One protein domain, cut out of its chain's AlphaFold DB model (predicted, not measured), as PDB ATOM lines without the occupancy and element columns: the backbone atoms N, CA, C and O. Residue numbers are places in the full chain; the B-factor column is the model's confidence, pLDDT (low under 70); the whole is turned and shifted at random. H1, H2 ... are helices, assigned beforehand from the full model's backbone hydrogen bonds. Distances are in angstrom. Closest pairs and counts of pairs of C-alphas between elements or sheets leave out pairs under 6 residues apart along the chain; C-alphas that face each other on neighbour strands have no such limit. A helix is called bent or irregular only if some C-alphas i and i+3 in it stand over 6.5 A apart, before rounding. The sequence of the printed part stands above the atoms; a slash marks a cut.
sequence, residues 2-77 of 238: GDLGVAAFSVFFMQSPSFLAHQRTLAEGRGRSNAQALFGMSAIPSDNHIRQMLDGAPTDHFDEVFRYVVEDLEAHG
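This is residues 2 to 77 of the 238 residues of an uncharacterized protein of Magnetospirillum sp (UniProt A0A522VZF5). Four short helices, H1 to H4, make a small compact body, and a long helix, H5, sticks out from it as a free arm, with open space between the arm and H1, which lies on the side of the body toward H5. H4 crosses the first part of H1, while H2 and the short H3 lie toward the other end of the body from the arm. The printed part has 76 residues with five named helices, H1 H2 H3 H4 H5 along the chain, and no named strand; its class is all helix. The whole is loose, with a radius of gyration of the C-alphas of 14.2 A, and spans 39 by 33 by 22 A.

Begin at residues 2 to 13, which are H1, and look from there to H4, residues 47 to 54. H1 touches H4 with its residues 4 to 8 alone; the closest C-alphas, of Leu 4 and Ile 50, are 6.1 A apart. Their lines stand at a steep tilt of 57 degrees, opposite ways. Next find H2, residues 19 to 30: it is close to H1 but not clearly touching, about perpendicular at 80 degrees, with the closest C-alphas, of Val 11 and Phe 19, 6.4 A apart. H2 is also close to H4 but not clearly touching, the closest C-alphas being those of Phe 19 and Asp 47, 6.3 A apart. H3, residues 34 to 37, only just touches H2, with 3 pairs of C-alphas within 8 A; the closest are those of Gln 23 and Asn 34, at 6.6 A. H3 is close to H1 but not clearly touching, with the closest C-alphas, of Ala 7 and Ala 35, 7.2 A apart. H5, residues 59 to 75, is apart from H1, H2, H3 and H4. In H2 and H4 every O i to N i+4 pair is within hydrogen-bond range, in H1 6 of 8 and in H5 10 of 13, while H3 is too short for such a pair.

Find C-alpha 2 at (139.843, 103.821, 105.396), where H1 begins; it runs 17.5 A to C-alpha 13. H2 runs 16.3 A from Phe 19 to Arg 30, H3 is 4.9 A long, and H4 covers 10.7 A from C-alpha 47 at (125.730, 97.500, 105.445). H5 runs 24.8 A to C-alpha 75 at (144.275, 109.051, 79.231); it is irregular, with C-alphas 61 and 64 standing 7.1 A apart.

The C-alphas of Glu 28 and Ala 75 are the two farthest apart, at 40.0 A. Residues 55 to 77 stand free; the body without them spans 30 by 21 by 16 A. The printed part has no cut and no long link. Mean pLDDT of the printed part is 79.3, and residues 2, 5 and 9 to 17 are under 70.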
ATOM      1  N   GLY A   2     139.410 104.434 106.670       67.19
ATOM      2  CA  GLY A   2     139.843 103.821 105.396       67.19
ATOM      3  C   GLY A   2     139.037 102.582 104.979       67.19
ATOM      4  O   GLY A   2     138.408 102.602 103.926       67.19
ATOM      5  N   ASP A   3     138.940 101.569 105.850       74.25
ATOM      6  CA  ASP A   3     138.171 100.337 105.579       74.25
ATOM      7  C   ASP A   3     136.688 100.604 105.252       74.25
ATOM      8  O   ASP A   3     136.098  99.872 104.467       74.25
ATOM      9  N   LEU A   4     136.087 101.676 105.788       75.31
ATOM     10  CA  LEU A   4     134.688 102.039 105.519       75.31
ATOM     11  C   LEU A   4     134.502 102.618 104.114       75.31
ATOM     12  O   LEU A   4     133.558 102.245 103.420       75.31
ATOM     13  N   GLY A   5     135.411 103.499 103.686       69.88
ATOM     14  CA  GLY A   5     135.399 104.042 102.328       69.88
ATOM     15  C   GLY A   5     135.606 102.936 101.299       69.88
ATOM     16  O   GLY A   5     134.821 102.791 100.366       69.88
ATOM     17  N   VAL A   6     136.601 102.075 101.523       73.75
ATOM     18  CA  VAL A   6     136.861 100.941 100.630       73.75
ATOM     19  C   VAL A   6     135.699  99.935 100.656       73.75
ATOM     20  O   VAL A   6     135.345  99.397  99.609       73.75
ATOM     21  N   ALA A   7     135.044  99.722 101.806       73.12
ATOM     22  CA  ALA A   7     133.849  98.881 101.899       73.12
ATOM     23  C   ALA A   7     132.709  99.420 101.041       73.12
ATOM     24  O   ALA A   7     132.146  98.660 100.254       73.12
ATOM     25  N   ALA A   8     132.434 100.723 101.100       72.38
ATOM     26  CA  ALA A   8     131.421 101.350 100.261       72.38
ATOM     27  C   ALA A   8     131.714 101.184  98.761       72.38
ATOM     28  O   ALA A   8     130.824 100.795  98.006       72.38
ATOM     29  N   PHE A   9     132.964 101.383  98.331       68.62
ATOM     30  CA  PHE A   9     133.344 101.184  96.928       68.62
ATOM     31  C   PHE A   9     133.314  99.709  96.498       68.62
ATOM     32  O   PHE A   9     132.969  99.400  95.359       68.62
ATOM     33  N   SER A  10     133.625  98.778  97.401       65.50
ATOM     34  CA  SER A  10     133.666  97.348  97.081       65.50
ATOM     35  C   SER A  10     132.296  96.750  96.733       65.50
ATOM     36  O   SER A  10     132.237  95.770  95.990       65.50
ATOM     37  N   VAL A  11     131.195  97.365  97.188       60.91
ATOM     38  CA  VAL A  11     129.822  96.938  96.858       60.91
ATOM     39  C   VAL A  11     129.557  97.006  95.350       60.91
ATOM     40  O   VAL A  11     128.875  96.135  94.815       60.91
ATOM     41  N   PHE A  12     130.157  97.961  94.629       61.62
ATOM     42  CA  PHE A  12     130.009  98.077  93.170       61.62
ATOM     43  C   PHE A  12     130.648  96.919  92.389       61.62
ATOM     44  O   PHE A  12     130.326  96.707  91.221       61.62
ATOM     45  N   PHE A  13     131.524  96.140  93.026       55.75
ATOM     46  CA  PHE A  13     132.192  94.987  92.424       55.75
ATOM     47  C   PHE A  13     131.492  93.656  92.747       55.75
ATOM     48  O   PHE A  13     132.000  92.592  92.388       55.75
ATOM     49  N   MET A  14     130.342  93.681  93.436       62.25
ATOM     50  CA  MET A  14     129.703  92.485  93.989       62.25
ATOM     51  C   MET A  14     128.215  92.411  93.640       62.25
ATOM     52  O   MET A  14     127.447  93.335  93.882       62.25
ATOM     53  N   GLN A  15     127.778  91.263  93.123       55.31
ATOM     54  CA  GLN A  15     126.370  90.991  92.816       55.31
ATOM     55  C   GLN A  15     125.675  90.298  93.996       55.31
ATOM     56  O   GLN A  15     125.230  89.158  93.877       55.31
ATOM     57  N   SER A  16     125.613  90.947  95.164       61.97
ATOM     58  CA  SER A  16     124.921  90.382  96.330       61.97
ATOM     59  C   SER A  16     124.079  91.417  97.087       61.97
ATOM     60  O   SER A  16     124.535  92.544  97.265       61.97
ATOM     61  N   PRO A  17     122.877  91.048  97.580       61.53
ATOM     62  CA  PRO A  17     122.013  91.947  98.352       61.53
ATOM     63  C   PRO A  17     122.552  92.376  99.727       61.53
ATOM     64  O   PRO A  17     122.009  93.314 100.304       61.53
ATOM     65  N   SER A  18     123.569  91.698 100.274       75.44
ATOM     66  CA  SER A  18     124.258  92.121 101.501       75.44
ATOM     67  C   SER A  18     125.760  91.961 101.348       75.44
ATOM     68  O   SER A  18     126.259  90.863 101.078       75.44
ATOM     69  N   PHE A  19     126.478  93.058 101.584       76.94
ATOM     70  CA  PHE A  19     127.932  93.088 101.545       76.94
ATOM     71  C   PHE A  19     128.534  92.104 102.555       76.94
ATOM     72  O   PHE A  19     129.344  91.247 102.194       76.94
ATOM     73  N   LEU A  20     128.082  92.173 103.810       81.19
ATOM     74  CA  LEU A  20     128.625  91.355 104.892       81.19
ATOM     75  C   LEU A  20     128.310  89.866 104.708       81.19
ATOM     76  O   LEU A  20     129.194  89.029 104.901       81.19
ATOM     77  N   ALA A  21     127.075  89.526 104.324       79.62
ATOM     78  CA  ALA A  21     126.699  88.132 104.097       79.62
ATOM     79  C   ALA A  21     127.536  87.518 102.966       79.62
ATOM     80  O   ALA A  21     128.087  86.432 103.128       79.62
ATOM     81  N   HIS A  22     127.724  88.256 101.868       79.69
ATOM     82  CA  HIS A  22     128.538  87.801 100.747       79.69
ATOM     83  C   HIS A  22     129.998  87.545 101.134       79.69
ATOM     84  O   HIS A  22     130.566  86.516 100.764       79.69
ATOM     85  N   GLN A  23     130.604  88.447 101.916       83.25
ATOM     86  CA  GLN A  23     131.979  88.259 102.379       83.25
ATOM     87  C   GLN A  23     132.132  87.049 103.300       83.25
ATOM     88  O   GLN A  23     133.129  86.334 103.192       83.25
ATOM     89  N   ARG A  24     131.152  86.801 104.178       82.56
ATOM     90  CA  ARG A  24     131.145  85.628 105.063       82.56
ATOM     91  C   ARG A  24     131.048  84.334 104.271       82.56
ATOM     92  O   ARG A  24     131.890  83.467 104.454       82.56
ATOM     93  N   THR A  25     130.128  84.256 103.311       81.56
ATOM     94  CA  THR A  25     130.000  83.083 102.435       81.56
ATOM     95  C   THR A  25     131.278  82.817 101.633       81.56
ATOM     96  O   THR A  25     131.694  81.668 101.492       81.56
ATOM     97  N   LEU A  26     131.947  83.861 101.127       81.31
ATOM     98  CA  LEU A  26     133.239  83.702 100.448       81.31
ATOM     99  C   LEU A  26     134.334  83.201 101.396       81.31
ATOM    100  O   LEU A  26     135.104  82.325 101.011       81.31
ATOM    101  N   ALA A  27     134.391  83.720 102.624       83.25
ATOM    102  CA  ALA A  27     135.351  83.269 103.624       83.25
ATOM    103  C   ALA A  27     135.111  81.810 104.042       83.25
ATOM    104  O   ALA A  27     136.065  81.043 104.123       83.25
ATOM    105  N   GLU A  28     133.855  81.405 104.227       82.69
ATOM    106  CA  GLU A  28     133.470  80.028 104.555       82.69
ATOM    107  C   GLU A  28     133.801  79.052 103.417       82.69
ATOM    108  O   GLU A  28     134.327  77.971 103.664       82.69
ATOM    109  N   GLY A  29     133.548  79.436 102.161       81.62
ATOM    110  CA  GLY A  29     133.786  78.566 101.005       81.62
ATOM    111  C   GLY A  29     135.221  78.568 100.467       81.62
ATOM    112  O   GLY A  29     135.633  77.603  99.828       81.62
ATOM    113  N   ARG A  30     135.985  79.652 100.662       79.19
ATOM    114  CA  ARG A  30     137.314  79.857 100.040       79.19
ATOM    115  C   ARG A  30     138.425  80.203 101.033       79.19
ATOM    116  O   ARG A  30     139.533  80.532 100.614       79.19
ATOM    117  N   GLY A  31     138.137  80.187 102.333       82.25
ATOM    118  CA  GLY A  31     139.079  80.509 103.410       82.25
ATOM    119  C   GLY A  31     139.409  81.998 103.562       82.25
ATOM    120  O   GLY A  31     140.095  82.373 104.509       82.25
ATOM    121  N   ARG A  32     138.947  82.863 102.648       78.62
ATOM    122  CA  ARG A  32     139.142  84.321 102.709       78.62
ATOM    123  C   ARG A  32     138.079  85.081 101.918       78.62
ATOM    124  O   ARG A  32     137.556  84.580 100.924       78.62
ATOM    125  N   SER A  33     137.803  86.309 102.341       84.25
ATOM    126  CA  SER A  33     136.859  87.215 101.679       84.25
ATOM    127  C   SER A  33     137.537  88.104 100.621       84.25
ATOM    128  O   SER A  33     138.753  88.315 100.655       84.25
ATOM    129  N   ASN A  34     136.756  88.678  99.700       80.25
ATOM    130  CA  ASN A  34     137.253  89.688  98.755       80.25
ATOM    131  C   ASN A  34     137.624  90.994  99.474       80.25
ATOM    132  O   ASN A  34     138.605  91.630  99.105       80.25
ATOM    133  N   ALA A  35     136.881  91.365 100.522       81.50
ATOM    134  CA  ALA A  35     137.177  92.507 101.384       81.50
ATOM    135  C   ALA A  35     138.603  92.438 101.952       81.50
ATOM    136  O   ALA A  35     139.327  93.426 101.945       81.50
ATOM    137  N   GLN A  36     139.045  91.251 102.363       82.06
ATOM    138  CA  GLN A  36     140.413  91.052 102.833       82.06
ATOM    139  C   GLN A  36     141.414  90.958 101.674       82.06
ATOM    140  O   GLN A  36     142.454  91.602 101.705       82.06
ATOM    141  N   ALA A  37     141.114  90.162 100.642       83.12
ATOM    142  CA  ALA A  37     142.096  89.824  99.611       83.12
ATOM    143  C   ALA A  37     142.322  90.920  98.556       83.12
ATOM    144  O   ALA A  37     143.450  91.098  98.107       83.12
ATOM    145  N   LEU A  38     141.263  91.612  98.129       80.31
ATOM    146  CA  LEU A  38     141.327  92.648  97.088       80.31
ATOM    147  C   LEU A  38     141.476  94.045  97.680       80.31
ATOM    148  O   LEU A  38     142.092  94.914  97.075       80.31
ATOM    149  N   PHE A  39     140.886  94.251  98.853       81.06
ATOM    150  CA  PHE A  39     140.705  95.576  99.427       81.06
ATOM    151  C   PHE A  39     141.471  95.782 100.739       81.06
ATOM    152  O   PHE A  39     141.442  96.879 101.288       81.06
ATOM    153  N   GLY A  40     142.157  94.746 101.239       83.44
ATOM    154  CA  GLY A  40     143.028  94.836 102.413       83.44
ATOM    155  C   GLY A  40     142.310  95.147 103.728       83.44
ATOM    156  O   GLY A  40     142.961  95.576 104.675       83.44
ATOM    157  N   MET A  41     140.988  94.954 103.803       87.06
ATOM    158  CA  MET A  41     140.216  95.309 104.994       87.06
ATOM    159  C   MET A  41     140.574  94.412 106.172       87.06
ATOM    160  O   MET A  41     140.545  93.181 106.077       87.06
ATOM    161  N   SER A  42     140.834  95.050 107.310       84.62
ATOM    162  CA  SER A  42     141.122  94.376 108.575       84.62
ATOM    163  C   SER A  42     139.851  93.839 109.240       84.62
ATOM    164  O   SER A  42     139.855  92.759 109.830       84.62
ATOM    165  N   ALA A  43     138.742  94.563 109.081       84.50
ATOM    166  CA  ALA A  43     137.422  94.187 109.558       84.50
ATOM    167  C   ALA A  43     136.367  94.515 108.500       84.50
ATOM    168  O   ALA A  43     136.444  95.533 107.819       84.50
ATOM    169  N   ILE A  44     135.364  93.645 108.375       84.31
ATOM    170  CA  ILE A  44     134.310  93.782 107.367       84.31
ATOM    171  C   ILE A  44     133.100  94.456 108.025       84.31
ATOM    172  O   ILE A  44     132.435  93.817 108.848       84.31
ATOM    173  N   PRO A  45     132.811  95.732 107.719       83.31
ATOM    174  CA  PRO A  45     131.674  96.435 108.304       83.31
ATOM    175  C   PRO A  45     130.340  95.883 107.779       83.31
ATOM    176  O   PRO A  45     130.264  95.303 106.696       83.31
ATOM    177  N   SER A  46     129.266  96.073 108.550       82.56
ATOM    178  CA  SER A  46     127.907  95.768 108.088       82.56
ATOM    179  C   SER A  46     127.368  96.874 107.183       82.56
ATOM    180  O   SER A  46     127.760  98.033 107.314       82.56
ATOM    181  N   ASP A  47     126.404  96.538 106.324       78.31
ATOM    182  CA  ASP A  47     125.730  97.500 105.445       78.31
ATOM    183  C   ASP A  47     125.164  98.706 106.231       78.31
ATOM    184  O   ASP A  47     125.312  99.854 105.814       78.31
ATOM    185  N   ASN A  48     124.581  98.466 107.413       81.69
ATOM    186  CA  ASN A  48     124.053  99.530 108.275       81.69
ATOM    187  C   ASN A  48     125.156 100.416 108.861       81.69
ATOM    188  O   ASN A  48     124.972 101.623 108.959       81.69
ATOM    189  N   HIS A  49     126.296  99.833 109.239       81.94
ATOM    190  CA  HIS A  49     127.420 100.595 109.777       81.94
ATOM    191  C   HIS A  49     128.079 101.456 108.691       81.94
ATOM    192  O   HIS A  49     128.438 102.598 108.953       81.94
ATOM    193  N   ILE A  50     128.191 100.940 107.461       82.25
ATOM    194  CA  ILE A  50     128.667 101.721 106.310       82.25
ATOM    195  C   ILE A  50     127.755 102.937 106.093       82.25
ATOM    196  O   ILE A  50     128.253 104.058 106.052       82.25
ATOM    197  N   ARG A  51     126.430 102.733 106.021       80.25
ATOM    198  CA  ARG A  51     125.450 103.823 105.848       80.25
ATOM    199  C   ARG A  51     125.514 104.844 106.974       80.25
ATOM    200  O   ARG A  51     125.724 106.016 106.713       80.25
ATOM    201  N   GLN A  52     125.458 104.400 108.230       87.19
ATOM    202  CA  GLN A  52     125.514 105.300 109.385       87.19
ATOM    203  C   GLN A  52     126.735 106.232 109.354       87.19
ATOM    204  O   GLN A  52     126.641 107.386 109.764       87.19
ATOM    205  N   MET A  53     127.874 105.730 108.878       85.81
ATOM    206  CA  MET A  53     129.115 106.496 108.820       85.81
ATOM    207  C   MET A  53     129.221 107.399 107.584       85.81
ATOM    208  O   MET A  53     129.966 108.375 107.632       85.81
ATOM    209  N   LEU A  54     128.521 107.082 106.490       80.81
ATOM    210  CA  LEU A  54     128.646 107.784 105.208       80.81
ATOM    211  C   LEU A  54     127.439 108.653 104.843       80.81
ATOM    212  O   LEU A  54     127.613 109.596 104.084       80.81
ATOM    213  N   ASP A  55     126.252 108.401 105.396       82.00
ATOM    214  CA  ASP A  55     125.022 109.143 105.074       82.00
ATOM    215  C   ASP A  55     125.144 110.643 105.405       82.00
ATOM    216  O   ASP A  55     124.463 111.471 104.806       82.00
ATOM    217  N   GLY A  56     126.020 111.003 106.351       79.69
ATOM    218  CA  GLY A  56     126.323 112.392 106.704       79.69
ATOM    219  C   GLY A  56     127.485 113.020 105.926       79.69
ATOM    220  O   GLY A  56     127.767 114.198 106.135       79.69
ATOM    221  N   ALA A  57     128.185 112.262 105.078       80.56
ATOM    222  CA  ALA A  57     129.312 112.774 104.308       80.56
ATOM    223  C   ALA A  57     128.809 113.542 103.071       80.56
ATOM    224  O   ALA A  57     128.048 112.983 102.276       80.56
ATOM    225  N   PRO A  58     129.241 114.799 102.871       80.12
ATOM    226  CA  PRO A  58     128.985 115.525 101.634       80.12
ATOM    227  C   PRO A  58     129.495 114.754 100.408       80.12
ATOM    228  O   PRO A  58     130.600 114.208 100.413       80.12
ATOM    229  N   THR A  59     128.675 114.675  99.359       77.19
ATOM    230  CA  THR A  59     129.013 113.915  98.144       77.19
ATOM    231  C   THR A  59     130.092 114.593  97.302       77.19
ATOM    232  O   THR A  59     130.819 113.908  96.590       77.19
ATOM    233  N   ASP A  60     130.228 115.914  97.419       82.81
ATOM    234  CA  ASP A  60     131.226 116.734  96.721       82.81
ATOM    235  C   ASP A  60     132.673 116.377  97.101       82.81
ATOM    236  O   ASP A  60     133.595 116.547  96.303       82.81
ATOM    237  N   HIS A  61     132.893 115.773  98.273       81.25
ATOM    238  CA  HIS A  61     134.191 115.204  98.651       81.25
ATOM    239  C   HIS A  61     134.693 114.116  97.692       81.25
ATOM    240  O   HIS A  61     135.895 113.846  97.651       81.25
ATOM    241  N   PHE A  62     133.801 113.485  96.926       77.69
ATOM    242  CA  PHE A  62     134.166 112.463  95.949       77.69
ATOM    243  C   PHE A  62     134.364 113.021  94.537       77.69
ATOM    244  O   PHE A  62     134.899 112.297  93.699       77.69
ATOM    245  N   ASP A  63     134.002 114.279  94.268       79.75
ATOM    246  CA  ASP A  63     134.004 114.839  92.911       79.75
ATOM    247  C   ASP A  63     135.409 114.863  92.299       79.75
ATOM    248  O   ASP A  63     135.598 114.435  91.161       79.75
ATOM    249  N   GLU A  64     136.413 115.311  93.058       82.88
ATOM    250  CA  GLU A  64     137.810 115.355  92.598       82.88
ATOM    251  C   GLU A  64     138.393 113.951  92.395       82.88
ATOM    252  O   GLU A  64     139.079 113.695  91.407       82.88
ATOM    253  N   VAL A  65     138.080 113.011  93.293       84.31
ATOM    254  CA  VAL A  65     138.535 111.617  93.175       84.31
ATOM    255  C   VAL A  65     137.907 110.957  91.950       84.31
ATOM    256  O   VAL A  65     138.596 110.293  91.177       84.31
ATOM    257  N   PHE A  66     136.605 111.156  91.750       81.38
ATOM    258  CA  PHE A  66     135.890 110.638  90.593       81.38
ATOM    259  C   PHE A  66     136.448 111.227  89.297       81.38
ATOM    260  O   PHE A  66     136.730 110.478  88.362       81.38
ATOM    261  N   ARG A  67     136.673 112.546  89.260       85.00
ATOM    262  CA  ARG A  67     137.268 113.235  88.111       85.00
ATOM    263  C   ARG A  67     138.643 112.670  87.774       85.00
ATOM    264  O   ARG A  67     138.841 112.254  86.640       85.00
ATOM    265  N   TYR A  68     139.532 112.560  88.762       88.81
ATOM    266  CA  TYR A  68     140.866 111.987  88.581       88.81
ATOM    267  C   TYR A  68     140.813 110.573  87.985       88.81
ATOM    268  O   TYR A  68     141.508 110.281  87.018       88.81
ATOM    269  N   VAL A  69     139.961 109.693  88.525       86.69
ATOM    270  CA  VAL A  69     139.834 108.311  88.027       86.69
ATOM    271  C   VAL A  69     139.308 108.281  86.592       86.69
ATOM    272  O   VAL A  69     139.799 107.505  85.776       86.69
ATOM    273  N   VAL A  70     138.312 109.106  86.263       85.44
ATOM    274  CA  VAL A  70     137.773 109.181  84.899       85.44
ATOM    275  C   VAL A  70     138.830 109.703  83.927       85.44
ATOM    276  O   VAL A  70     139.029 109.089  82.881       85.44
ATOM    277  N   GLU A  71     139.539 110.775  84.280       88.56
ATOM    278  CA  GLU A  71     140.616 111.349  83.467       88.56
ATOM    279  C   GLU A  71     141.752 110.343  83.238       88.56
ATOM    280  O   GLU A  71     142.202 110.171  82.104       88.56
ATOM    281  N   ASP A  72     142.164 109.613  84.276       91.38
ATOM    282  CA  ASP A  72     143.186 108.570  84.178       91.38
ATOM    283  C   ASP A  72     142.741 107.413  83.265       91.38
ATOM    284  O   ASP A  72     143.477 106.997  82.362       91.38
ATOM    285  N   LEU A  73     141.499 106.940  83.423       88.00
ATOM    286  CA  LEU A  73     140.916 105.916  82.552       88.00
ATOM    287  C   LEU A  73     140.794 106.396  81.102       88.00
ATOM    288  O   LEU A  73     140.909 105.588  80.177       88.00
ATOM    289  N   GLU A  74     140.543 107.680  80.864       86.69
ATOM    290  CA  GLU A  74     140.525 108.245  79.518       86.69
ATOM    291  C   GLU A  74     141.924 108.337  78.913       86.69
ATOM    292  O   GLU A  74     142.124 107.845  77.795       86.69
ATOM    293  N   ALA A  75     142.888 108.882  79.657       89.88
ATOM    294  CA  ALA A  75     144.275 109.051  79.231       89.88
ATOM    295  C   ALA A  75     144.922 107.713  78.845       89.88
ATOM    296  O   ALA A  75     145.588 107.606  77.813       89.88
ATOM    297  N   HIS A  76     144.643 106.661  79.612       92.06
ATOM    298  CA  HIS A  76     145.176 105.320  79.373       92.06
ATOM    299  C   HIS A  76     144.258 104.444  78.505       92.06
ATOM    300  O   HIS A  76     144.556 103.281  78.228       92.06
ATOM    301  N   GLY A  77     143.136 104.988  78.025       86.62
ATOM    302  CA  GLY A  77     142.211 104.290  77.137       86.62
ATOM    303  C   GLY A  77     141.391 103.175  77.795       86.62
ATOM    304  O   GLY A  77     140.754 102.404  77.073       86.62
TER     305      GLY A  77